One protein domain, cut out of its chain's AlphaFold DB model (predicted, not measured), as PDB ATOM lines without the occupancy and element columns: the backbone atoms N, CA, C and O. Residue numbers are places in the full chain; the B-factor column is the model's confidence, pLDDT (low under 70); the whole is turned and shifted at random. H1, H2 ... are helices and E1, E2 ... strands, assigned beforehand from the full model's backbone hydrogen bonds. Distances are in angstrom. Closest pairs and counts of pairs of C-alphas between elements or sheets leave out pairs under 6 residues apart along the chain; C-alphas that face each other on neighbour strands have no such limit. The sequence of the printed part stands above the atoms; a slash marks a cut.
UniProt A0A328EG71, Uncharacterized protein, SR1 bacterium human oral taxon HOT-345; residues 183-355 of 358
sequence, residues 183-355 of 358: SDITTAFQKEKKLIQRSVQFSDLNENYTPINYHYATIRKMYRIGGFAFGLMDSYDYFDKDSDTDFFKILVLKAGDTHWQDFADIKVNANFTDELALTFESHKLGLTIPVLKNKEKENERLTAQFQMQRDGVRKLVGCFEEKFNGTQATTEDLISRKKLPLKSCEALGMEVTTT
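Overview. This is residues 183 to 355 of the 358 residues of an uncharacterized protein of SR1 bacterium human oral taxon HOT-345 (UniProt A0A328EG71). The model is a sandwich of two strongly twisted antiparallel sheets, only partly face to face, with the strands of the one crossing those of the other at 40 degrees; the five-strand sheet E6 to E10 is curled like part of a barrel. The short helix H1 sits beside both sheets near the E2-E3 and E6-E7 turns, and H3 packs on E8 and E9. The printed part has 173 residues, with three named helices and eleven named strands in the order H1 E1 H2 E2 E3 E4 E5 E6 E7 E8 E9 E10 H3 E11; of the 96 residues in named elements strands hold 79, and the class is mostly strand; the sheets run E1 E2 E3 E4 E5 E11 and E6 E7 E8 E9 E10. The whole is compact, with a radius of gyration of the C-alphas of 16.2 A and spans of 43 by 40 by 29 A.

Arrangement. H1, residues 183 to 191, only grazes the sheet of E1 (196 to 198), E2 (219 to 225), E3 (228 to 235), E4 (246 to 254), E5 (261 to 268) and E11 (351 to 354). It also only grazes the sheet of E6 (277 to 281), E7 (284 to 292), E8 (300 to 308), E9 (314 to 324) and E10 (334 to 339). H2, residues 202 to 205, is on neither sheet. Two meanders, each strand the antiparallel neighbour of the one before, are E2 to E5 and E6 to E10. N 223 and O 230 of the hairpin E2 and E3 are 2.8 A apart, within hydrogen-bond range, as are N 289 and O 304 of E7 and E8, at 2.9 A. Between the two sheets of the sandwich, two sheets face to face, the closest C-alphas of E2 and E6 are those of Tyr 223 and Leu 278, 7.2 A apart, and the closest of E9 and E11 are those of Arg 314 and Val 352, 6.2 A apart. H3, residues 343 to 346, is on the five-strand sheet at a height of 8.0 A, over none of its strands, but only just, with 2 C-alphas on E8 and 2 on E9. In H1 every O i to N i+4 pair is within hydrogen-bond range; H2 and H3 are too short for such a pair.

Along the chain. H1 begins at C-alpha 183 (222.858, 220.965, 153.530) and is 12.6 A long. E4 is 26.4 A, E7 26.1 A and E8 26.3 A long. E9, 27.5 A, bends by 58 degrees at residue 317. E11 ends at C-alpha 354 (210.836, 218.927, 148.508).

Size, cuts and confidence. The C-alphas of Gly 256 and Glu 296, the two farthest apart, are 45.2 A apart. The printed part has no cut. The link H2 to E2 is long, with 13 residues. Mean pLDDT of the printed part is 79.7; 37 residues are under 70, among them residues 198 to 207 and 235 to 247.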
ATOM      1  N   SER A 183     221.538 220.349 153.367       88.38
ATOM      2  CA  SER A 183     222.858 220.965 153.530       88.38
ATOM      3  C   SER A 183     223.919 220.264 152.676       88.38
ATOM      4  O   SER A 183     224.753 220.927 152.055       88.38
ATOM      5  N   ASP A 184     223.867 218.933 152.582       89.00
ATOM      6  CA  ASP A 184     224.803 218.160 151.756       89.00
ATOM      7  C   ASP A 184     224.639 218.510 150.272       89.00
ATOM      8  O   ASP A 184     225.613 218.782 149.565       89.00
ATOM      9  N   ILE A 185     223.384 218.577 149.821       87.00
ATOM     10  CA  ILE A 185     223.024 218.898 148.437       87.00
ATOM     11  C   ILE A 185     223.384 220.344 148.086       87.00
ATOM     12  O   ILE A 185     224.030 220.600 147.070       87.00
ATOM     13  N   THR A 186     223.024 221.303 148.939       85.44
ATOM     14  CA  THR A 186     223.332 222.723 148.704       85.44
ATOM     15  C   THR A 186     224.836 222.990 148.702       85.44
ATOM     16  O   THR A 186     225.311 223.788 147.893       85.44
ATOM     17  N   THR A 187     225.606 222.280 149.531       87.69
ATOM     18  CA  THR A 187     227.075 222.344 149.511       87.69
ATOM     19  C   THR A 187     227.644 221.808 148.198       87.69
ATOM     20  O   THR A 187     228.551 222.419 147.630       87.69
ATOM     21  N   ALA A 188     227.113 220.694 147.680       85.19
ATOM     22  CA  ALA A 188     227.520 220.190 146.368       85.19
ATOM     23  C   ALA A 188     227.216 221.209 145.263       85.19
ATOM     24  O   ALA A 188     228.073 221.482 144.428       85.19
ATOM     25  N   PHE A 189     226.050 221.855 145.302       86.31
ATOM     26  CA  PHE A 189     225.673 222.851 144.298       86.31
ATOM     27  C   PHE A 189     226.629 224.047 144.266       86.31
ATOM     28  O   PHE A 189     226.969 224.535 143.194       86.31
ATOM     29  N   GLN A 190     227.105 224.510 145.419       85.56
ATOM     30  CA  GLN A 190     228.052 225.628 145.481       85.56
ATOM     31  C   GLN A 190     229.419 225.295 144.873       85.56
ATOM     32  O   GLN A 190     230.082 226.179 144.334       85.56
ATOM     33  N   LYS A 191     229.854 224.035 144.968       86.75
ATOM     34  CA  LYS A 191     231.154 223.585 144.448       86.75
ATOM     35  C   LYS A 191     231.110 223.291 142.953       86.75
ATOM     36  O   LYS A 191     232.080 223.538 142.241       86.75
ATOM     37  N   GLU A 192     229.990 222.756 142.490       83.25
ATOM     38  CA  GLU A 192     229.832 222.299 141.118       83.25
ATOM     39  C   GLU A 192     229.407 223.430 140.179       83.25
ATOM     40  O   GLU A 192     228.718 224.376 140.563       83.25
ATOM     41  N   LYS A 193     229.823 223.325 138.914       77.19
ATOM     42  CA  LYS A 193     229.549 224.343 137.882       77.19
ATOM     43  C   LYS A 193     228.580 223.882 136.800       77.19
ATOM     44  O   LYS A 193     228.122 224.704 136.016       77.19
ATOM     45  N   LYS A 194     228.300 222.580 136.722       81.25
ATOM     46  CA  LYS A 194     227.478 221.997 135.662       81.25
ATOM     47  C   LYS A 194     226.679 220.803 136.161       81.25
ATOM     48  O   LYS A 194     227.160 220.030 136.987       81.25
ATOM     49  N   LEU A 195     225.490 220.646 135.593       81.00
ATOM     50  CA  LEU A 195     224.730 219.406 135.640       81.00
ATOM     51  C   LEU A 195     225.166 218.531 134.475       81.00
ATOM     52  O   LEU A 195     225.303 219.015 133.353       81.00
ATOM     53  N   ILE A 196     225.378 217.249 134.737       78.69
ATOM     54  CA  ILE A 196     225.699 216.280 133.695       78.69
ATOM     55  C   ILE A 196     224.482 215.383 133.530       78.69
ATOM     56  O   ILE A 196     224.198 214.566 134.405       78.69
ATOM     57  N   GLN A 197     223.761 215.539 132.425       79.50
ATOM     58  CA  GLN A 197     222.750 214.565 132.033       79.50
ATOM     59  C   GLN A 197     223.448 213.273 131.603       79.50
ATOM     60  O   GLN A 197     224.458 213.312 130.896       79.50
ATOM     61  N   ARG A 198     222.927 212.129 132.040       66.06
ATOM     62  CA  ARG A 198     223.377 210.810 131.590       66.06
ATOM     63  C   ARG A 198     222.198 210.097 130.942       66.06
ATOM     64  O   ARG A 198     221.072 210.202 131.430       66.06
ATOM     65  N   SER A 199     222.452 209.389 129.846       59.62
ATOM     66  CA  SER A 199     221.509 208.383 129.364       59.62
ATOM     67  C   SER A 199     221.380 207.309 130.440       59.62
ATOM     68  O   SER A 199     222.387 206.868 130.990       59.62
ATOM     69  N   VAL A 200     220.149 206.932 130.778       56.94
ATOM     70  CA  VAL A 200     219.900 205.828 131.707       56.94
ATOM     71  C   VAL A 200     220.015 204.545 130.899       56.94
ATOM     72  O   VAL A 200     219.157 204.278 130.059       56.94
ATOM     73  N   GLN A 201     221.080 203.771 131.091       51.94
ATOM     74  CA  GLN A 201     221.087 202.393 130.611       51.94
ATOM     75  C   GLN A 201     220.444 201.502 131.670       51.94
ATOM     76  O   GLN A 201     220.607 201.729 132.865       51.94
ATOM     77  N   PHE A 202     219.727 200.459 131.247       41.59
ATOM     78  CA  PHE A 202     219.094 199.513 132.173       41.59
ATOM     79  C   PHE A 202     220.119 198.890 133.145       41.59
ATOM     80  O   PHE A 202     219.839 198.685 134.322       41.59
ATOM     81  N   SER A 203     221.362 198.695 132.691       44.03
ATOM     82  CA  SER A 203     222.487 198.262 133.528       44.03
ATOM     83  C   SER A 203     222.842 199.229 134.657       44.03
ATOM     84  O   SER A 203     223.271 198.768 135.709       44.03
ATOM     85  N   ASP A 204     222.646 200.537 134.470       43.94
ATOM     86  CA  ASP A 204     222.921 201.550 135.497       43.94
ATOM     87  C   ASP A 204     221.921 201.468 136.662       43.94
ATOM     88  O   ASP A 204     222.199 201.962 137.751       43.94
ATOM     89  N   LEU A 205     220.759 200.841 136.444       52.41
ATOM     90  CA  LEU A 205     219.739 200.610 137.469       52.41
ATOM     91  C   LEU A 205     219.916 199.254 138.170       52.41
ATOM     92  O   LEU A 205     219.507 199.102 139.312       52.41
ATOM     93  N   ASN A 206     220.601 198.285 137.553       52.44
ATOM     94  CA  ASN A 206     220.779 196.930 138.102       52.44
ATOM     95  C   ASN A 206     221.632 196.861 139.388       52.44
ATOM     96  O   ASN A 206     221.752 195.801 140.020       52.44
ATOM     97  N   GLU A 207     222.284 197.962 139.757       62.78
ATOM     98  CA  GLU A 207     223.104 198.084 140.967       62.78
ATOM     99  C   GLU A 207     222.450 198.963 142.043       62.78
ATOM    100  O   GLU A 207     222.975 199.067 143.158       62.78
ATOM    101  N   ASN A 208     221.304 199.585 141.741       75.44
ATOM    102  CA  ASN A 208     220.642 200.525 142.634       75.44
ATOM    103  C   ASN A 208     219.146 200.240 142.772       75.44
ATOM    104  O   ASN A 208     218.433 200.063 141.795       75.44
ATOM    105  N   TYR A 209     218.654 200.280 144.002       81.75
ATOM    106  CA  TYR A 209     217.267 199.974 144.327       81.75
ATOM    107  C   TYR A 209     216.492 201.267 144.575       81.75
ATOM    108  O   TYR A 209     216.962 202.164 145.290       81.75
ATOM    109  N   THR A 210     215.307 201.380 143.987       84.69
ATOM    110  CA  THR A 210     214.338 202.420 144.344       84.69
ATOM    111  C   THR A 210     213.671 202.078 145.683       84.69
ATOM    112  O   THR A 210     213.736 200.935 146.147       84.69
ATOM    113  N   PRO A 211     213.059 203.057 146.367       86.25
ATOM    114  CA  PRO A 211     212.135 202.767 147.457       86.25
ATOM    115  C   PRO A 211     211.090 201.715 147.057       86.25
ATOM    116  O   PRO A 211     210.571 201.736 145.944       86.25
ATOM    117  N   ILE A 212     210.782 200.785 147.967       82.31
ATOM    118  CA  ILE A 212     209.948 199.605 147.666       82.31
ATOM    119  C   ILE A 212     208.519 199.955 147.228       82.31
ATOM    120  O   ILE A 212     207.900 199.208 146.477       82.31
ATOM    121  N   ASN A 213     208.014 201.112 147.649       80.00
ATOM    122  CA  ASN A 213     206.721 201.631 147.221       80.00
ATOM    123  C   ASN A 213     206.710 202.112 145.754       80.00
ATOM    124  O   ASN A 213     205.652 202.440 145.236       80.00
ATOM    125  N   TYR A 214     207.855 202.094 145.061       75.31
ATOM    126  CA  TYR A 214     208.001 202.470 143.651       75.31
ATOM    127  C   TYR A 214     208.406 201.289 142.752       75.31
ATOM    128  O   TYR A 214     209.074 201.481 141.740       75.31
ATOM    129  N   HIS A 215     208.043 200.057 143.116       63.44
ATOM    130  CA  HIS A 215     208.506 198.834 142.448       63.44
ATOM    131  C   HIS A 215     208.258 198.783 140.920       63.44
ATOM    132  O   HIS A 215     209.078 198.217 140.198       63.44
ATOM    133  N   TYR A 216     207.195 199.416 140.417       59.06
ATOM    134  CA  TYR A 216     206.874 199.479 138.978       59.06
ATOM    135  C   TYR A 216     207.293 200.791 138.303       59.06
ATOM    136  O   TYR A 216     207.110 200.981 137.102       59.06
ATOM    137  N   ALA A 217     207.868 201.715 139.066       63.50
ATOM    138  CA  ALA A 217     208.268 203.006 138.551       63.50
ATOM    139  C   ALA A 217     209.637 202.916 137.870       63.50
ATOM    140  O   ALA A 217     210.570 202.279 138.360       63.50
ATOM    141  N   THR A 218     209.775 203.604 136.739       68.31
ATOM    142  CA  THR A 218     211.033 203.645 135.990       68.31
ATOM    143  C   THR A 218     211.651 205.032 136.073       68.31
ATOM    144  O   THR A 218     210.995 206.044 135.822       68.31
ATOM    145  N   ILE A 219     212.947 205.091 136.383       75.94
ATOM    146  CA  ILE A 219     213.724 206.326 136.253       75.94
ATOM    147  C   ILE A 219     213.939 206.592 134.760       75.94
ATOM    148  O   ILE A 219     214.672 205.869 134.089       75.94
ATOM    149  N   ARG A 220     213.316 207.652 134.242       74.69
ATOM    150  CA  ARG A 220     213.376 208.038 132.823       74.69
ATOM    151  C   ARG A 220     214.649 208.787 132.475       74.69
ATOM    152  O   ARG A 220     215.232 208.592 131.412       74.69
ATOM    153  N   LYS A 221     215.064 209.690 133.362       78.62
ATOM    154  CA  LYS A 221     216.221 210.566 133.150       78.62
ATOM    155  C   LYS A 221     217.044 210.646 134.414       78.62
ATOM    156  O   LYS A 221     216.502 210.753 135.511       78.62
ATOM    157  N   MET A 222     218.360 210.655 134.241       83.56
ATOM    158  CA  MET A 222     219.294 210.792 135.343       83.56
ATOM    159  C   MET A 222     220.226 211.972 135.111       83.56
ATOM    160  O   MET A 222     220.790 212.163 134.032       83.56
ATOM    161  N   TYR A 223     220.416 212.749 136.164       84.94
ATOM    162  CA  TYR A 223     221.314 213.888 136.181       84.94
ATOM    163  C   TYR A 223     222.311 213.730 137.310       84.94
ATOM    164  O   TYR A 223     221.967 213.265 138.387       84.94
ATOM    165  N   ARG A 224     223.556 214.139 137.095       86.00
ATOM    166  CA  ARG A 224     224.599 214.087 138.114       86.00
ATOM    167  C   ARG A 224     225.128 215.475 138.420       86.00
ATOM    168  O   ARG A 224     225.393 216.264 137.512       86.00
ATOM    169  N   ILE A 225     225.358 215.718 139.703       82.00
ATOM    170  CA  ILE A 225     226.066 216.887 140.211       82.00
ATOM    171  C   ILE A 225     226.936 216.481 141.404       82.00
ATOM    172  O   ILE A 225     226.457 216.008 142.436       82.00
ATOM    173  N   GLY A 226     228.253 216.599 141.227       82.31
ATOM    174  CA  GLY A 226     229.241 216.151 142.205       82.31
ATOM    175  C   GLY A 226     229.076 214.675 142.579       82.31
ATOM    176  O   GLY A 226     229.101 213.782 141.720       82.31
ATOM    177  N   GLY A 227     228.923 214.423 143.880       85.12
ATOM    178  CA  GLY A 227     228.701 213.098 144.462       85.12
ATOM    179  C   GLY A 227     227.239 212.643 144.494       85.12
ATOM    180  O   GLY A 227     226.956 211.666 145.179       85.12
ATOM    181  N   PHE A 228     226.324 213.332 143.807       88.25
ATOM    182  CA  PHE A 228     224.896 213.013 143.808       88.25
ATOM    183  C   PHE A 228     224.371 212.771 142.394       88.25
ATOM    184  O   PHE A 228     224.699 213.511 141.462       88.25
ATOM    185  N   ALA A 229     223.533 211.751 142.253       89.31
ATOM    186  CA  ALA A 229     222.700 211.513 141.086       89.31
ATOM    187  C   ALA A 229     221.239 211.820 141.434       89.31
ATOM    188  O   ALA A 229     220.797 211.569 142.548       89.31
ATOM    189  N   PHE A 230     220.504 212.368 140.478       88.81
ATOM    190  CA  PHE A 230     219.096 212.715 140.566       88.81
ATOM    191  C   PHE A 230     218.342 211.954 139.488       88.81
ATOM    192  O   PHE A 230     218.662 212.103 138.308       88.81
ATOM    193  N   GLY A 231     217.369 211.148 139.890       87.88
ATOM    194  CA  GLY A 231     216.505 210.390 138.996       87.88
ATOM    195  C   GLY A 231     215.163 211.093 138.862       87.88
ATOM    196  O   GLY A 231     214.543 211.409 139.873       87.88
ATOM    197  N   LEU A 232     214.727 211.352 137.633       84.62
ATOM    198  CA  LEU A 232     213.348 211.730 137.340       84.62
ATOM    199  C   LEU A 232     212.558 210.458 137.072       84.62
ATOM    200  O   LEU A 232     212.931 209.680 136.192       84.62
ATOM    201  N   MET A 233     211.514 210.253 137.859       79.75
ATOM    202  CA  MET A 233     210.728 209.032 137.873       79.75
ATOM    203  C   MET A 233     209.253 209.363 137.681       79.75
ATOM    204  O   MET A 233     208.726 210.259 138.350       79.75
ATOM    205  N   ASP A 234     208.599 208.595 136.816       70.69
ATOM    206  CA  ASP A 234     207.142 208.569 136.720       70.69
ATOM    207  C   ASP A 234     206.651 207.704 137.879       70.69
ATOM    208  O   ASP A 234     207.005 206.527 137.973       70.69
ATOM    209  N   SER A 235     205.918 208.293 138.818       59.06
ATOM    210  CA  SER A 235     205.403 207.572 139.974       59.06
ATOM    211  C   SER A 235     203.968 207.167 139.694       59.06
ATOM    212  O   SER A 235     203.044 207.947 139.894       59.06
ATOM    213  N   TYR A 236     203.776 205.918 139.289       54.41
ATOM    214  CA  TYR A 236     202.467 205.289 139.381       54.41
ATOM    215  C   TYR A 236     202.268 204.839 140.824       54.41
ATOM    216  O   TYR A 236     202.982 203.950 141.298       54.41
ATOM    217  N   ASP A 237     201.325 205.451 141.536       50.56
ATOM    218  CA  ASP A 237     200.853 204.859 142.782       50.56
ATOM    219  C   ASP A 237     199.947 203.675 142.428       50.56
ATOM    220  O   ASP A 237     198.755 203.806 142.180       50.56
ATOM    221  N   TYR A 238     200.553 202.492 142.329       46.34
ATOM    222  CA  TYR A 238     199.860 201.261 141.946       46.34
ATOM    223  C   TYR A 238     198.700 200.906 142.895       46.34
ATOM    224  O   TYR A 238     197.763 200.201 142.507       46.34
ATOM    225  N   PHE A 239     198.751 201.370 144.148       50.12
ATOM    226  CA  PHE A 239     197.714 201.094 145.138       50.12
ATOM    227  C   PHE A 239     196.678 202.216 145.256       50.12
ATOM    228  O   PHE A 239     195.611 201.957 145.823       50.12
ATOM    229  N   ASP A 240     196.933 203.392 144.678       46.59
ATOM    230  CA  ASP A 240     195.983 204.503 144.611       46.59
ATOM    231  C   ASP A 240     195.308 204.559 143.229       46.59
ATOM    232  O   ASP A 240     195.769 205.177 142.273       46.59
ATOM    233  N   LYS A 241     194.190 203.835 143.111       41.38
ATOM    234  CA  LYS A 241     193.425 203.684 141.861       41.38
ATOM    235  C   LYS A 241     192.633 204.930 141.447       41.38
ATOM    236  O   LYS A 241     192.072 204.921 140.355       41.38
ATOM    237  N   ASP A 242     192.571 205.955 142.296       42.00
ATOM    238  CA  ASP A 242     191.628 207.071 142.144       42.00
ATOM    239  C   ASP A 242     192.291 208.408 141.775       42.00
ATOM    240  O   ASP A 242     191.610 209.435 141.711       42.00
ATOM    241  N   SER A 243     193.599 208.446 141.512       45.38
ATOM    242  CA  SER A 243     194.248 209.708 141.168       45.38
ATOM    243  C   SER A 243     194.338 209.912 139.653       45.38
ATOM    244  O   SER A 243     195.258 209.418 139.009       45.38
ATOM    245  N   ASP A 244     193.461 210.753 139.100       46.81
ATOM    246  CA  ASP A 244     193.616 211.399 137.776       46.81
ATOM    247  C   ASP A 244     194.828 212.372 137.732       46.81
ATOM    248  O   ASP A 244     194.890 213.294 136.920       46.81
ATOM    249  N   THR A 245     195.772 212.246 138.669       52.00
ATOM    250  CA  THR A 245     196.919 213.138 138.833       52.00
ATOM    251  C   THR A 245     198.181 212.350 138.547       52.00
ATOM    252  O   THR A 245     198.528 211.448 139.305       52.00
ATOM    253  N   ASP A 246     198.889 212.718 137.485       57.66
ATOM    254  CA  ASP A 246     200.216 212.172 137.235       57.66
ATOM    255  C   ASP A 246     201.149 212.621 138.373       57.66
ATOM    256  O   ASP A 246     201.415 213.817 138.571       57.66
ATOM    257  N   PHE A 247     201.615 211.657 139.166       65.44
ATOM    258  CA  PHE A 247     202.596 211.893 140.214       65.44
ATOM    259  C   PHE A 247     203.991 211.649 139.652       65.44
ATOM    260  O   PHE A 247     204.303 210.574 139.149       65.44
ATOM    261  N   PHE A 248     204.874 212.635 139.787       80.00
ATOM    262  CA  PHE A 248     206.286 212.463 139.450       80.00
ATOM    263  C   PHE A 248     207.138 212.633 140.693       80.00
ATOM    264  O   PHE A 248     206.831 213.417 141.597       80.00
ATOM    265  N   LYS A 249     208.242 211.897 140.731       87.19
ATOM    266  CA  LYS A 249     209.206 211.964 141.821       87.19
ATOM    267  C   LYS A 249     210.556 212.368 141.269       87.19
ATOM    268  O   LYS A 249     210.992 211.930 140.203       87.19
ATOM    269  N   ILE A 250     211.247 213.189 142.043       89.94
ATOM    270  CA  ILE A 250     212.688 213.324 141.940       89.94
ATOM    271  C   ILE A 250     213.261 212.467 143.053       89.94
ATOM    272  O   ILE A 250     212.962 212.690 144.227       89.94
ATOM    273  N   LEU A 251     214.102 211.518 142.678       91.25
ATOM    274  CA  LEU A 251     214.897 210.732 143.601       91.25
ATOM    275  C   LEU A 251     216.330 211.252 143.620       91.25
ATOM    276  O   LEU A 251     216.802 211.840 142.646       91.25
ATOM    277  N   VAL A 252     217.040 211.011 144.716       91.56
ATOM    278  CA  VAL A 252     218.465 211.307 144.851       91.56
ATOM    279  C   VAL A 252     219.231 210.073 145.323       91.56
ATOM    280  O   VAL A 252     218.792 209.353 146.214       91.56
ATOM    281  N   LEU A 253     220.393 209.838 144.723       89.31
ATOM    282  CA  LEU A 253     221.327 208.777 145.076       89.31
ATOM    283  C   LEU A 253     222.692 209.394 145.367       89.31
ATOM    284  O   LEU A 253     223.222 210.177 144.574       89.31
ATOM    285  N   LYS A 254     223.280 209.039 146.507       88.44
ATOM    286  CA  LYS A 254     224.651 209.424 146.842       88.44
ATOM    287  C   LYS A 254     225.631 208.432 146.223       88.44
ATOM    288  O   LYS A 254     225.398 207.230 146.214       88.44
ATOM    289  N   ALA A 255     226.758 208.925 145.727       84.38
ATOM    290  CA  ALA A 255     227.813 208.077 145.191       84.38
ATOM    291  C   ALA A 255     228.280 207.045 146.236       84.38
ATOM    292  O   ALA A 255     228.650 207.413 147.352       84.38
ATOM    293  N   GLY A 256     228.282 205.768 145.845       81.06
ATOM    294  CA  GLY A 256     228.658 204.638 146.699       81.06
ATOM    295  C   GLY A 256     227.509 204.031 147.514       81.06
ATOM    296  O   GLY A 256     227.691 202.944 148.067       81.06
ATOM    297  N   ASP A 257     226.344 204.684 147.562       88.25
ATOM    298  CA  ASP A 257     225.123 204.090 148.106       88.25
ATOM    299  C   ASP A 257     224.456 203.173 147.068       88.25
ATOM    300  O   ASP A 257     224.706 203.268 145.865       88.25
ATOM    301  N   THR A 258     223.596 202.276 147.548       86.00
ATOM    302  CA  THR A 258     222.834 201.327 146.727       86.00
ATOM    303  C   THR A 258     221.361 201.698 146.599       86.00
ATOM    304  O   THR A 258     220.658 201.049 145.836       86.00
ATOM    305  N   HIS A 259     220.869 202.697 147.338       90.19
ATOM    306  CA  HIS A 259     219.437 203.009 147.400       90.19
ATOM    307  C   HIS A 259     219.150 204.468 147.096       90.19
ATOM    308  O   HIS A 259     219.726 205.374 147.704       90.19
ATOM    309  N   TRP A 260     218.195 204.674 146.196       90.06
ATOM    310  CA  TRP A 260     217.609 205.978 145.940       90.06
ATOM    311  C   TRP A 260     216.768 206.437 147.139       90.06
ATOM    312  O   TRP A 260     216.138 205.633 147.828       90.06
ATOM    313  N   GLN A 261     216.756 207.743 147.384       91.12
ATOM    314  CA  GLN A 261     215.967 208.397 148.427       91.12
ATOM    315  C   GLN A 261     215.046 209.444 147.803       91.12
ATOM    316  O   GLN A 261     215.414 210.080 146.812       91.12
ATOM    317  N   ASP A 262     213.869 209.647 148.393       90.25
ATOM    318  CA  ASP A 262     212.957 210.710 147.974       90.25
ATOM    319  C   ASP A 262     213.628 212.078 148.094       90.25
ATOM    320  O   ASP A 262     214.207 212.427 149.127       90.25
ATOM    321  N   PHE A 263     213.551 212.862 147.021       91.69
ATOM    322  CA  PHE A 263     214.060 214.224 147.001       91.69
ATOM    323  C   PHE A 263     212.937 215.250 146.896       91.69
ATOM    324  O   PHE A 263     212.904 216.216 147.667       91.69
ATOM    325  N   ALA A 264     212.033 215.069 145.933       90.56
ATOM    326  CA  ALA A 264     210.875 215.932 145.770       90.56
ATOM    327  C   ALA A 264     209.709 215.222 145.087       90.56
ATOM    328  O   ALA A 264     209.908 214.404 144.192       90.56
ATOM    329  N   ASP A 265     208.514 215.650 145.460       88.38
ATOM    330  CA  ASP A 265     207.247 215.245 144.875       88.38
ATOM    331  C   ASP A 265     206.771 216.326 143.914       88.38
ATOM    332  O   ASP A 265     206.915 217.523 144.182       88.38
ATOM    333  N   ILE A 266     206.199 215.903 142.796       86.00
ATOM    334  CA  ILE A 266     205.646 216.773 141.769       86.00
ATOM    335  C   ILE A 266     204.203 216.337 141.535       86.00
ATOM    336  O   ILE A 266     203.945 215.169 141.248       86.00
ATOM    337  N   LYS A 267     203.278 217.289 141.643       85.00
ATOM    338  CA  LYS A 267     201.866 217.112 141.301       85.00
ATOM    339  C   LYS A 267     201.522 218.039 140.149       85.00
ATOM    340  O   LYS A 267     201.843 219.229 140.212       85.00
ATOM    341  N   VAL A 268     200.879 217.509 139.115       77.19
ATOM    342  CA  VAL A 268     200.484 218.273 137.926       77.19
ATOM    343  C   VAL A 268     199.002 218.039 137.655       77.19
ATOM    344  O   VAL A 268     198.587 216.909 137.440       77.19
ATOM    345  N   ASN A 269     198.203 219.109 137.650       76.81
ATOM    346  CA  ASN A 269     196.778 219.060 137.305       76.81
ATOM    347  C   ASN A 269     196.547 219.581 135.873       76.81
ATOM    348  O   ASN A 269     195.855 220.575 135.645       76.81
ATOM    349  N   ALA A 270     197.235 218.971 134.907       72.19
ATOM    350  CA  ALA A 270     197.210 219.363 133.502       72.19
ATOM    351  C   ALA A 270     197.682 218.211 132.607       72.19
ATOM    352  O   ALA A 270     198.305 217.267 133.079       72.19
ATOM    353  N   ASN A 271     197.436 218.329 131.299       70.81
ATOM    354  CA  ASN A 271     197.903 217.353 130.314       70.81
ATOM    355  C   ASN A 271     199.417 217.451 130.160       70.81
ATOM    356  O   ASN A 271     199.937 218.345 129.484       70.81
ATOM    357  N   PHE A 272     200.108 216.553 130.839       71.06
ATOM    358  CA  PHE A 272     201.549 216.540 130.925       71.06
ATOM    359  C   PHE A 272     202.200 215.972 129.653       71.06
ATOM    360  O   PHE A 272     201.592 215.200 128.914       71.06
ATOM    361  N   THR A 273     203.437 216.390 129.377       68.62
ATOM    362  CA  THR A 273     204.311 215.756 128.374       68.62
ATOM    363  C   THR A 273     205.493 215.141 129.096       68.62
ATOM    364  O   THR A 273     206.097 215.878 129.866       68.62
ATOM    365  N   ASP A 274     205.919 213.915 128.781       65.25
ATOM    366  CA  ASP A 274     207.015 213.153 129.437       65.25
ATOM    367  C   ASP A 274     208.431 213.800 129.408       65.25
ATOM    368  O   ASP A 274     209.471 213.175 129.637       65.25
ATOM    369  N   GLU A 275     208.520 215.097 129.141       73.31
ATOM    370  CA  GLU A 275     209.732 215.872 128.947       73.31
ATOM    371  C   GLU A 275     210.239 216.612 130.202       73.31
ATOM    372  O   GLU A 275     210.978 217.588 130.067       73.31
ATOM    373  N   LEU A 276     209.952 216.142 131.428       83.56
ATOM    374  CA  LEU A 276     210.569 216.726 132.636       83.56
ATOM    375  C   LEU A 276     212.089 216.835 132.467       83.56
ATOM    376  O   LEU A 276     212.744 215.906 131.976       83.56
ATOM    377  N   ALA A 277     212.665 217.956 132.897       87.75
ATOM    378  CA  ALA A 277     214.109 218.143 132.855       87.75
ATOM    379  C   ALA A 277     214.616 218.917 134.068       87.75
ATOM    380  O   ALA A 277     214.003 219.882 134.530       87.75
ATOM    381  N   LEU A 278     215.773 218.489 134.574       88.69
ATOM    382  CA  LEU A 278     216.532 219.255 135.550       88.69
ATOM    383  C   LEU A 278     217.518 220.162 134.829       88.69
ATOM    384  O   LEU A 278     218.179 219.757 133.872       88.69
ATOM    385  N   THR A 279     217.653 221.380 135.336       88.25
ATOM    386  CA  THR A 279     218.676 222.330 134.901       88.25
ATOM    387  C   THR A 279     219.504 222.774 136.094       88.25
ATOM    388  O   THR A 279     219.092 222.645 137.248       88.25
ATOM    389  N   PHE A 280     220.703 223.284 135.837       86.94
ATOM    390  CA  PHE A 280     221.548 223.805 136.899       86.94
ATOM    391  C   PHE A 280     222.262 225.057 136.436       86.94
ATOM    392  O   PHE A 280     223.167 225.006 135.606       86.94
ATOM    393  N   GLU A 281     221.843 226.182 137.000       84.38
ATOM    394  CA  GLU A 281     222.345 227.499 136.642       84.38
ATOM    395  C   GLU A 281     222.585 228.301 137.915       84.38
ATOM    396  O   GLU A 281     221.795 228.246 138.862       84.38
ATOM    397  N   SER A 282     223.703 229.029 137.956       85.75
ATOM    398  CA  SER A 282     224.068 229.896 139.086       85.75
ATOM    399  C   SER A 282     223.959 229.198 140.453       85.75
ATOM    400  O   SER A 282     223.441 229.768 141.414       85.75
ATOM    401  N   HIS A 283     224.439 227.954 140.531       86.00
ATOM    402  CA  HIS A 283     224.422 227.116 141.734       86.00
ATOM    403  C   HIS A 283     223.026 226.764 142.274       86.00
ATOM    404  O   HIS A 283     222.863 226.493 143.466       86.00
ATOM    405  N   LYS A 284     222.003 226.772 141.415       86.88
ATOM    406  CA  LYS A 284     220.628 226.430 141.779       86.88
ATOM    407  C   LYS A 284     220.074 225.359 140.847       86.88
ATOM    408  O   LYS A 284     220.142 225.494 139.627       86.88
ATOM    409  N   LEU A 285     219.485 224.322 141.439       89.19
ATOM    410  CA  LEU A 285     218.794 223.271 140.702       89.19
ATOM    411  C   LEU A 285     217.413 223.769 140.260       89.19
ATOM    412  O   LEU A 285     216.569 224.127 141.090       89.19
ATOM    413  N   GLY A 286     217.219 223.809 138.949       91.50
ATOM    414  CA  GLY A 286     215.954 224.072 138.287       91.50
ATOM    415  C   GLY A 286     215.241 222.777 137.898       91.50
ATOM    416  O   GLY A 286     215.872 221.740 137.708       91.50
ATOM    417  N   LEU A 287     213.922 222.856 137.780       92.88
ATOM    418  CA  LEU A 287     213.054 221.834 137.206       92.88
ATOM    419  C   LEU A 287     212.138 222.521 136.197       92.88
ATOM    420  O   LEU A 287     211.474 223.498 136.546       92.88
ATOM    421  N   THR A 288     212.095 222.016 134.972       90.88
ATOM    422  CA  THR A 288     211.128 222.447 133.961       90.88
ATOM    423  C   THR A 288     210.047 221.394 133.790       90.88
ATOM    424  O   THR A 288     210.355 220.214 133.619       90.88
ATOM    425  N   ILE A 289     208.794 221.844 133.834       89.38
ATOM    426  CA  ILE A 289     207.594 221.023 133.679       89.38
ATOM    427  C   ILE A 289     206.828 221.551 132.460       89.38
ATOM    428  O   ILE A 289     206.140 222.572 132.574       89.38
ATOM    429  N   PRO A 290     207.008 220.932 131.285       87.12
ATOM    430  CA  PRO A 290     206.219 221.232 130.098       87.12
ATOM    431  C   PRO A 290     204.848 220.547 130.162       87.12
ATOM    432  O   PRO A 290     204.735 219.387 130.553       87.12
ATOM    433  N   VAL A 291     203.801 221.271 129.769       85.69
ATOM    434  CA  VAL A 291     202.444 220.740 129.591       85.69
ATOM    435  C   VAL A 291     201.898 221.114 128.217       85.69
ATOM    436  O   VAL A 291     202.221 222.175 127.671       85.69
ATOM    437  N   LEU A 292     201.030 220.268 127.668       79.75
ATOM    438  CA  LEU A 292     200.319 220.565 126.430       79.75
ATOM    439  C   LEU A 292     199.244 221.616 126.676       79.75
ATOM    440  O   LEU A 292     198.397 221.477 127.560       79.75
ATOM    441  N   LYS A 293     199.228 222.649 125.833       73.25
ATOM    442  CA  LYS A 293     198.168 223.662 125.864       73.25
ATOM    443  C   LYS A 293     196.859 223.136 125.267       73.25
ATOM    444  O   LYS A 293     195.778 223.529 125.699       73.25
ATOM    445  N   ASN A 294     196.955 222.252 124.277       70.00
ATOM    446  CA  ASN A 294     195.839 221.546 123.660       70.00
ATOM    447  C   ASN A 294     196.312 220.136 123.271       70.00
ATOM    448  O   ASN A 294     197.324 220.017 122.587       70.00
ATOM    449  N   LYS A 295     195.574 219.088 123.668       67.00
ATOM    450  CA  LYS A 295     195.894 217.693 123.307       67.00
ATOM    451  C   LYS A 295     195.955 217.470 121.791       67.00
ATOM    452  O   LYS A 295     196.711 216.632 121.337       67.00
ATOM    453  N   GLU A 296     195.202 218.240 121.008       66.38
ATOM    454  CA  GLU A 296     195.189 218.139 119.540       66.38
ATOM    455  C   GLU A 296     196.344 218.903 118.867       66.38
ATOM    456  O   GLU A 296     196.571 218.761 117.668       66.38
ATOM    457  N   LYS A 297     197.062 219.753 119.616       66.31
ATOM    458  CA  LYS A 297     198.182 220.565 119.119       66.31
ATOM    459  C   LYS A 297     199.408 220.344 119.993       66.31
ATOM    460  O   LYS A 297     199.783 221.199 120.793       66.31
ATOM    461  N   GLU A 298     200.048 219.195 119.807       71.00
ATOM    462  CA  GLU A 298     201.231 218.788 120.580       71.00
ATOM    463  C   GLU A 298     202.469 219.683 120.341       71.00
ATOM    464  O   GLU A 298     203.448 219.629 121.084       71.00
ATOM    465  N   ASN A 299     202.409 220.561 119.333       79.38
ATOM    466  CA  ASN A 299     203.471 221.496 118.978       79.38
ATOM    467  C   ASN A 299     203.453 222.818 119.774       79.38
ATOM    468  O   ASN A 299     204.327 223.661 119.562       79.38
ATOM    469  N   GLU A 300     202.473 223.038 120.658       86.44
ATOM    470  CA  GLU A 300     202.408 224.215 121.535       86.44
ATOM    471  C   GLU A 300     202.381 223.804 123.011       86.44
ATOM    472  O   GLU A 300     201.465 223.118 123.477       86.44
ATOM    473  N   ARG A 301     203.374 224.273 123.773       87.81
ATOM    474  CA  ARG A 301     203.577 223.886 125.173       87.81
ATOM    475  C   ARG A 301     203.602 225.094 126.093       87.81
ATOM    476  O   ARG A 301     204.063 226.175 125.719       87.81
ATOM    477  N   LEU A 302     203.118 224.893 127.314       90.00
ATOM    478  CA  LEU A 302     203.366 225.802 128.423       90.00
ATOM    479  C   LEU A 302     204.373 225.157 129.374       90.00
ATOM    480  O   LEU A 302     204.111 224.096 129.926       90.00
ATOM    481  N   THR A 303     205.510 225.810 129.585       91.44
ATOM    482  CA  THR A 303     206.609 225.284 130.398       91.44
ATOM    483  C   THR A 303     206.761 226.104 131.672       91.44
ATOM    484  O   THR A 303     207.143 227.280 131.641       91.44
ATOM    485  N   ALA A 304     206.481 225.471 132.811       92.25
ATOM    486  CA  ALA A 304     206.739 226.028 134.131       92.25
ATOM    487  C   ALA A 304     208.187 225.749 134.548       92.25
ATOM    488  O   ALA A 304     208.692 224.643 134.372       92.25
ATOM    489  N   GLN A 305     208.863 226.743 135.122       94.06
ATOM    490  CA  GLN A 305     210.224 226.601 135.635       94.06
ATOM    491  C   GLN A 305     210.245 226.834 137.142       94.06
ATOM    492  O   GLN A 305     210.038 227.954 137.616       94.06
ATOM    493  N   PHE A 306     210.564 225.783 137.886       94.44
ATOM    494  CA  PHE A 306     210.756 225.817 139.326       94.44
ATOM    495  C   PHE A 306     212.239 225.873 139.664       94.44
ATOM    496  O   PHE A 306     213.055 225.221 139.023       94.44
ATOM    497  N   GLN A 307     212.596 226.620 140.704       93.31
ATOM    498  CA  GLN A 307     213.960 226.704 141.205       93.31
ATOM    499  C   GLN A 307     214.000 226.423 142.702       93.31
ATOM    500  O   GLN A 307     213.256 227.026 143.485       93.31
ATOM    501  N   MET A 308     214.893 225.520 143.098       90.81
ATOM    502  CA  MET A 308     215.109 225.187 144.499       90.81
ATOM    503  C   MET A 308     215.856 226.317 145.219       90.81
ATOM    504  O   MET A 308     216.890 226.805 144.756       90.81
ATOM    505  N   GLN A 309     215.314 226.736 146.358       86.50
ATOM    506  CA  GLN A 309     215.923 227.679 147.287       86.50
ATOM    507  C   GLN A 309     216.797 226.935 148.315       86.50
ATOM    508  O   GLN A 309     216.795 225.706 148.386       86.50
ATOM    509  N   ARG A 310     217.580 227.676 149.111       80.31
ATOM    510  CA  ARG A 310     218.528 227.088 150.083       80.31
ATOM    511  C   ARG A 310     217.852 226.281 151.194       80.31
ATOM    512  O   ARG A 310     218.433 225.322 151.677       80.31
ATOM    513  N   ASP A 311     216.647 226.673 151.580       82.50
ATOM    514  CA  ASP A 311     215.800 226.009 152.578       82.50
ATOM    515  C   ASP A 311     215.035 224.799 152.006       82.50
ATOM    516  O   ASP A 311     214.203 224.208 152.688       82.50
ATOM    517  N   GLY A 312     215.293 224.431 150.746       83.62
ATOM    518  CA  GLY A 312     214.592 223.361 150.044       83.62
ATOM    519  C   GLY A 312     213.250 223.784 149.448       83.62
ATOM    520  O   GLY A 312     212.674 223.007 148.688       83.62
ATOM    521  N   VAL A 313     212.758 225.003 149.704       88.69
ATOM    522  CA  VAL A 313     211.516 225.497 149.093       88.69
ATOM    523  C   VAL A 313     211.703 225.610 147.582       88.69
ATOM    524  O   VAL A 313     212.714 226.114 147.094       88.69
ATOM    525  N   ARG A 314     210.721 225.151 146.809       90.00
ATOM    526  CA  ARG A 314     210.715 225.271 145.348       90.00
ATOM    527  C   ARG A 314     209.852 226.469 144.978       90.00
ATOM    528  O   ARG A 314     208.719 226.575 145.429       90.00
ATOM    529  N   LYS A 315     210.389 227.389 144.180       92.62
ATOM    530  CA  LYS A 315     209.646 228.568 143.714       92.62
ATOM    531  C   LYS A 315     209.473 228.522 142.210       92.62
ATOM    532  O   LYS A 315     210.446 228.262 141.505       92.62
ATOM    533  N   LEU A 316     208.270 228.823 141.733       94.19
ATOM    534  CA  LEU A 316     208.033 229.118 140.327       94.19
ATOM    535  C   LEU A 316     208.750 230.431 139.981       94.19
ATOM    536  O   LEU A 316     208.483 231.471 140.580       94.19
ATOM    537  N   VAL A 317     209.699 230.373 139.053       94.50
ATOM    538  CA  VAL A 317     210.538 231.518 138.651       94.50
ATOM    539  C   VAL A 317     210.399 231.869 137.172       94.50
ATOM    540  O   VAL A 317     210.818 232.946 136.742       94.50
ATOM    541  N   GLY A 318     209.784 230.984 136.388       93.81
ATOM    542  CA  GLY A 318     209.551 231.189 134.968       93.81
ATOM    543  C   GLY A 318     208.288 230.485 134.498       93.81
ATOM    544  O   GLY A 318     207.909 229.442 135.022       93.81
ATOM    545  N   CYS A 319     207.649 231.080 133.500       94.75
ATOM    546  CA  CYS A 319     206.535 230.504 132.771       94.75
ATOM    547  C   CYS A 319     206.720 230.888 131.306       94.75
ATOM    548  O   CYS A 319     206.952 232.066 131.008       94.75
ATOM    549  N   PHE A 320     206.691 229.910 130.408       93.62
ATOM    550  CA  PHE A 320     207.020 230.114 129.004       93.62
ATOM    551  C   PHE A 320     205.991 229.446 128.114       93.62
ATOM    552  O   PHE A 320     205.631 228.303 128.348       93.62
ATOM    553  N   GLU A 321     205.546 230.159 127.091       92.75
ATOM    554  CA  GLU A 321     204.830 229.576 125.964       92.75
ATOM    555  C   GLU A 321     205.845 229.257 124.872       92.75
ATOM    556  O   GLU A 321     206.618 230.128 124.458       92.75
ATOM    557  N   GLU A 322     205.866 228.004 124.446       91.00
ATOM    558  CA  GLU A 322     206.833 227.460 123.504       91.00
ATOM    559  C   GLU A 322     206.093 226.862 122.308       91.00
ATOM    560  O   GLU A 322     205.078 226.180 122.465       91.00
ATOM    561  N   LYS A 323     206.589 227.155 121.104       89.75
ATOM    562  CA  LYS A 323     206.083 226.586 119.852       89.75
ATOM    563  C   LYS A 323     207.181 225.820 119.154       89.75
ATOM    564  O   LYS A 323     208.295 226.330 119.038       89.75
ATOM    565  N   PHE A 324     206.824 224.665 118.628       88.06
ATOM    566  CA  PHE A 324     207.747 223.707 118.056       88.06
ATOM    567  C   PHE A 324     207.393 223.355 116.612       88.06
ATOM    568  O   PHE A 324     206.242 223.488 116.177       88.06
ATOM    569  N   ASN A 325     208.396 222.906 115.862       83.25
ATOM    570  CA  ASN A 325     208.225 222.433 114.498       83.25
ATOM    571  C   ASN A 325     207.818 220.952 114.481       83.25
ATOM    572  O   ASN A 325     208.658 220.069 114.363       83.25
ATOM    573  N   GLY A 326     206.516 220.688 114.611       75.88
ATOM    574  CA  GLY A 326     205.948 219.334 114.616       75.88
ATOM    575  C   GLY A 326     205.405 218.905 115.980       75.88
ATOM    576  O   GLY A 326     205.586 219.588 116.984       75.88
ATOM    577  N   THR A 327     204.681 217.789 116.001       66.25
ATOM    578  CA  THR A 327     203.906 217.315 117.161       66.25
ATOM    579  C   THR A 327     204.725 216.525 118.193       66.25
ATOM    580  O   THR A 327     204.330 216.449 119.344       66.25
ATOM    581  N   GLN A 328     205.934 216.058 117.864       65.31
ATOM    582  CA  GLN A 328     206.843 215.369 118.805       65.31
ATOM    583  C   GLN A 328     208.240 215.993 118.813       65.31
ATOM    584  O   GLN A 328     209.267 215.316 118.847       65.31
ATOM    585  N   ALA A 329     208.264 217.310 118.692       64.19
ATOM    586  CA  ALA A 329     209.486 218.059 118.517       64.19
ATOM    587  C   ALA A 329     210.249 218.226 119.839       64.19
ATOM    588  O   ALA A 329     209.668 218.455 120.902       64.19
ATOM    589  N   THR A 330     211.569 218.136 119.749       68.06
ATOM    590  CA  THR A 330     212.486 218.327 120.871       68.06
ATOM    591  C   THR A 330     212.813 219.812 121.061       68.06
ATOM    592  O   THR A 330     212.408 220.668 120.275       68.06
ATOM    593  N   THR A 331     213.604 220.157 122.080       68.88
ATOM    594  CA  THR A 331     214.102 221.533 122.277       68.88
ATOM    595  C   THR A 331     214.841 222.093 121.052       68.88
ATOM    596  O   THR A 331     214.881 223.308 120.874       68.88
ATOM    597  N   GLU A 332     215.416 221.237 120.204       75.94
ATOM    598  CA  GLU A 332     216.114 221.639 118.972       75.94
ATOM    599  C   GLU A 332     215.149 222.157 117.895       75.94
ATOM    600  O   GLU A 332     215.516 223.000 117.079       75.94
ATOM    601  N   ASP A 333     213.887 221.737 117.957       82.06
ATOM    602  CA  ASP A 333     212.817 222.112 117.035       82.06
ATOM    603  C   ASP A 333     212.034 223.352 117.511       82.06
ATOM    604  O   ASP A 333     210.972 223.687 116.970       82.06
ATOM    605  N   LEU A 334     212.517 224.026 118.560       86.31
ATOM    606  CA  LEU A 334     211.881 225.200 119.146       86.31
ATOM    607  C   LEU A 334     211.881 226.368 118.148       86.31
ATOM    608  O   LEU A 334     212.906 226.993 117.881       86.31
ATOM    609  N   ILE A 335     210.696 226.722 117.654       90.00
ATOM    610  CA  ILE A 335     210.481 227.850 116.741       90.00
ATOM    611  C   ILE A 335     210.494 229.165 117.514       90.00
ATOM    612  O   ILE A 335     211.074 230.163 117.086       90.00
ATOM    613  N   SER A 336     209.785 229.201 118.642       91.69
ATOM    614  CA  SER A 336     209.636 230.428 119.417       91.69
ATOM    615  C   SER A 336     209.383 230.134 120.880       91.69
ATOM    616  O   SER A 336     208.665 229.193 121.216       91.69
ATOM    617  N   ARG A 337     209.917 231.001 121.739       92.75
ATOM    618  CA  ARG A 337     209.679 230.984 123.178       92.75
ATOM    619  C   ARG A 337     209.317 232.376 123.659       92.75
ATOM    620  O   ARG A 337     210.071 233.328 123.470       92.75
ATOM    621  N   LYS A 338     208.176 232.483 124.328       94.69
ATOM    622  CA  LYS A 338     207.676 233.724 124.912       94.69
ATOM    623  C   LYS A 338     207.563 233.566 126.418       94.69
ATOM    624  O   LYS A 338     206.842 232.704 126.910       94.69
ATOM    625  N   LYS A 339     208.250 234.426 127.171       95.88
ATOM    626  CA  LYS A 339     208.072 234.497 128.625       95.88
ATOM    627  C   LYS A 339     206.703 235.096 128.948       95.88
ATOM    628  O   LYS A 339     206.330 236.129 128.394       95.88
ATOM    629  N   LEU A 340     205.983 234.460 129.861       94.81
ATOM    630  CA  LEU A 340     204.660 234.865 130.318       94.81
ATOM    631  C   LEU A 340     204.684 235.299 131.794       94.81
ATOM    632  O   LEU A 340     205.633 234.986 132.523       94.81
ATOM    633  N   PRO A 341     203.642 236.009 132.264       95.69
ATOM    634  CA  PRO A 341     203.425 236.211 133.692       95.69
ATOM    635  C   PRO A 341     203.315 234.866 134.420       95.69
ATOM    636  O   PRO A 341     202.635 233.961 133.930       95.69
ATOM    637  N   LEU A 342     203.927 234.750 135.606       92.69
ATOM    638  CA  LEU A 342     203.962 233.501 136.390       92.69
ATOM    639  C   LEU A 342     202.564 232.939 136.686       92.69
ATOM    640  O   LEU A 342     202.372 231.729 136.598       92.69
ATOM    641  N   LYS A 343     201.580 233.827 136.903       91.44
ATOM    642  CA  LYS A 343     200.160 233.487 137.105       91.44
ATOM    643  C   LYS A 343     199.590 232.539 136.044       91.44
ATOM    644  O   LYS A 343     198.682 231.773 136.340       91.44
ATOM    645  N   SER A 344     200.127 232.573 134.822       89.06
ATOM    646  CA  SER A 344     199.678 231.698 133.731       89.06
ATOM    647  C   SER A 344     199.972 230.224 134.023       89.06
ATOM    648  O   SER A 344     199.156 229.371 133.705       89.06
ATOM    649  N   CYS A 345     201.114 229.928 134.651       89.56
ATOM    650  CA  CYS A 345     201.483 228.569 135.041       89.56
ATOM    651  C   CYS A 345     200.909 228.186 136.415       89.56
ATOM    652  O   CYS A 345     200.635 227.015 136.645       89.56
ATOM    653  N   GLU A 346     200.680 229.149 137.317       87.38
ATOM    654  CA  GLU A 346     200.008 228.890 138.606       87.38
ATOM    655  C   GLU A 346     198.588 228.341 138.408       87.38
ATOM    656  O   GLU A 346     198.170 227.432 139.119       87.38
ATOM    657  N   ALA A 347     197.871 228.837 137.392       85.62
ATOM    658  CA  ALA A 347     196.533 228.365 137.040       85.62
ATOM    659  C   ALA A 347     196.483 226.883 136.614       85.62
ATOM    660  O   ALA A 347     195.402 226.303 136.592       85.62
ATOM    661  N   LEU A 348     197.631 226.267 136.300       82.75
ATOM    662  CA  LEU A 348     197.731 224.847 135.950       82.75
ATOM    663  C   LEU A 348     197.830 223.919 137.171       82.75
ATOM    664  O   LEU A 348     197.956 222.710 137.008       82.75
ATOM    665  N   GLY A 349     197.830 224.466 138.392       83.81
ATOM    666  CA  GLY A 349     197.817 223.658 139.612       83.81
ATOM    667  C   GLY A 349     199.054 222.771 139.788       83.81
ATOM    668  O   GLY A 349     198.940 221.672 140.322       83.81
ATOM    669  N   MET A 350     200.224 223.219 139.320       86.44
ATOM    670  CA  MET A 350     201.482 222.497 139.519       86.44
ATOM    671  C   MET A 350     202.072 222.773 140.900       86.44
ATOM    672  O   MET A 350     202.327 223.928 141.254       86.44
ATOM    673  N   GLU A 351     202.385 221.712 141.634       87.88
ATOM    674  CA  GLU A 351     203.048 221.782 142.933       87.88
ATOM    675  C   GLU A 351     204.341 220.963 142.913       87.88
ATOM    676  O   GLU A 351     204.363 219.827 142.445       87.88
ATOM    677  N   VAL A 352     205.428 221.537 143.438       88.56
ATOM    678  CA  VAL A 352     206.702 220.831 143.621       88.56
ATOM    679  C   VAL A 352     207.117 220.952 145.075       88.56
ATOM    680  O   VAL A 352     207.490 222.035 145.536       88.56
ATOM    681  N   THR A 353     207.110 219.834 145.785       89.19
ATOM    682  CA  THR A 353     207.354 219.792 147.223       89.19
ATOM    683  C   THR A 353     208.597 218.973 147.515       89.19
ATOM    684  O   THR A 353     208.648 217.774 147.283       89.19
ATOM    685  N   THR A 354     209.630 219.624 148.049       88.38
ATOM    686  CA  THR A 354     210.836 218.927 148.508       88.38
ATOM    687  C   THR A 354     210.504 218.094 149.749       88.38
ATOM    688  O   THR A 354     209.982 218.616 150.749       88.38
ATOM    689  N   THR A 355     210.802 216.801 149.661       86.06
ATOM    690  CA  THR A 355     210.511 215.770 150.665       86.06
ATOM    691  C   THR A 355     211.761 215.285 151.388       86.06
ATOM    692  O   THR A 355     211.646 214.732 152.476       86.06
TER     693      THR A 355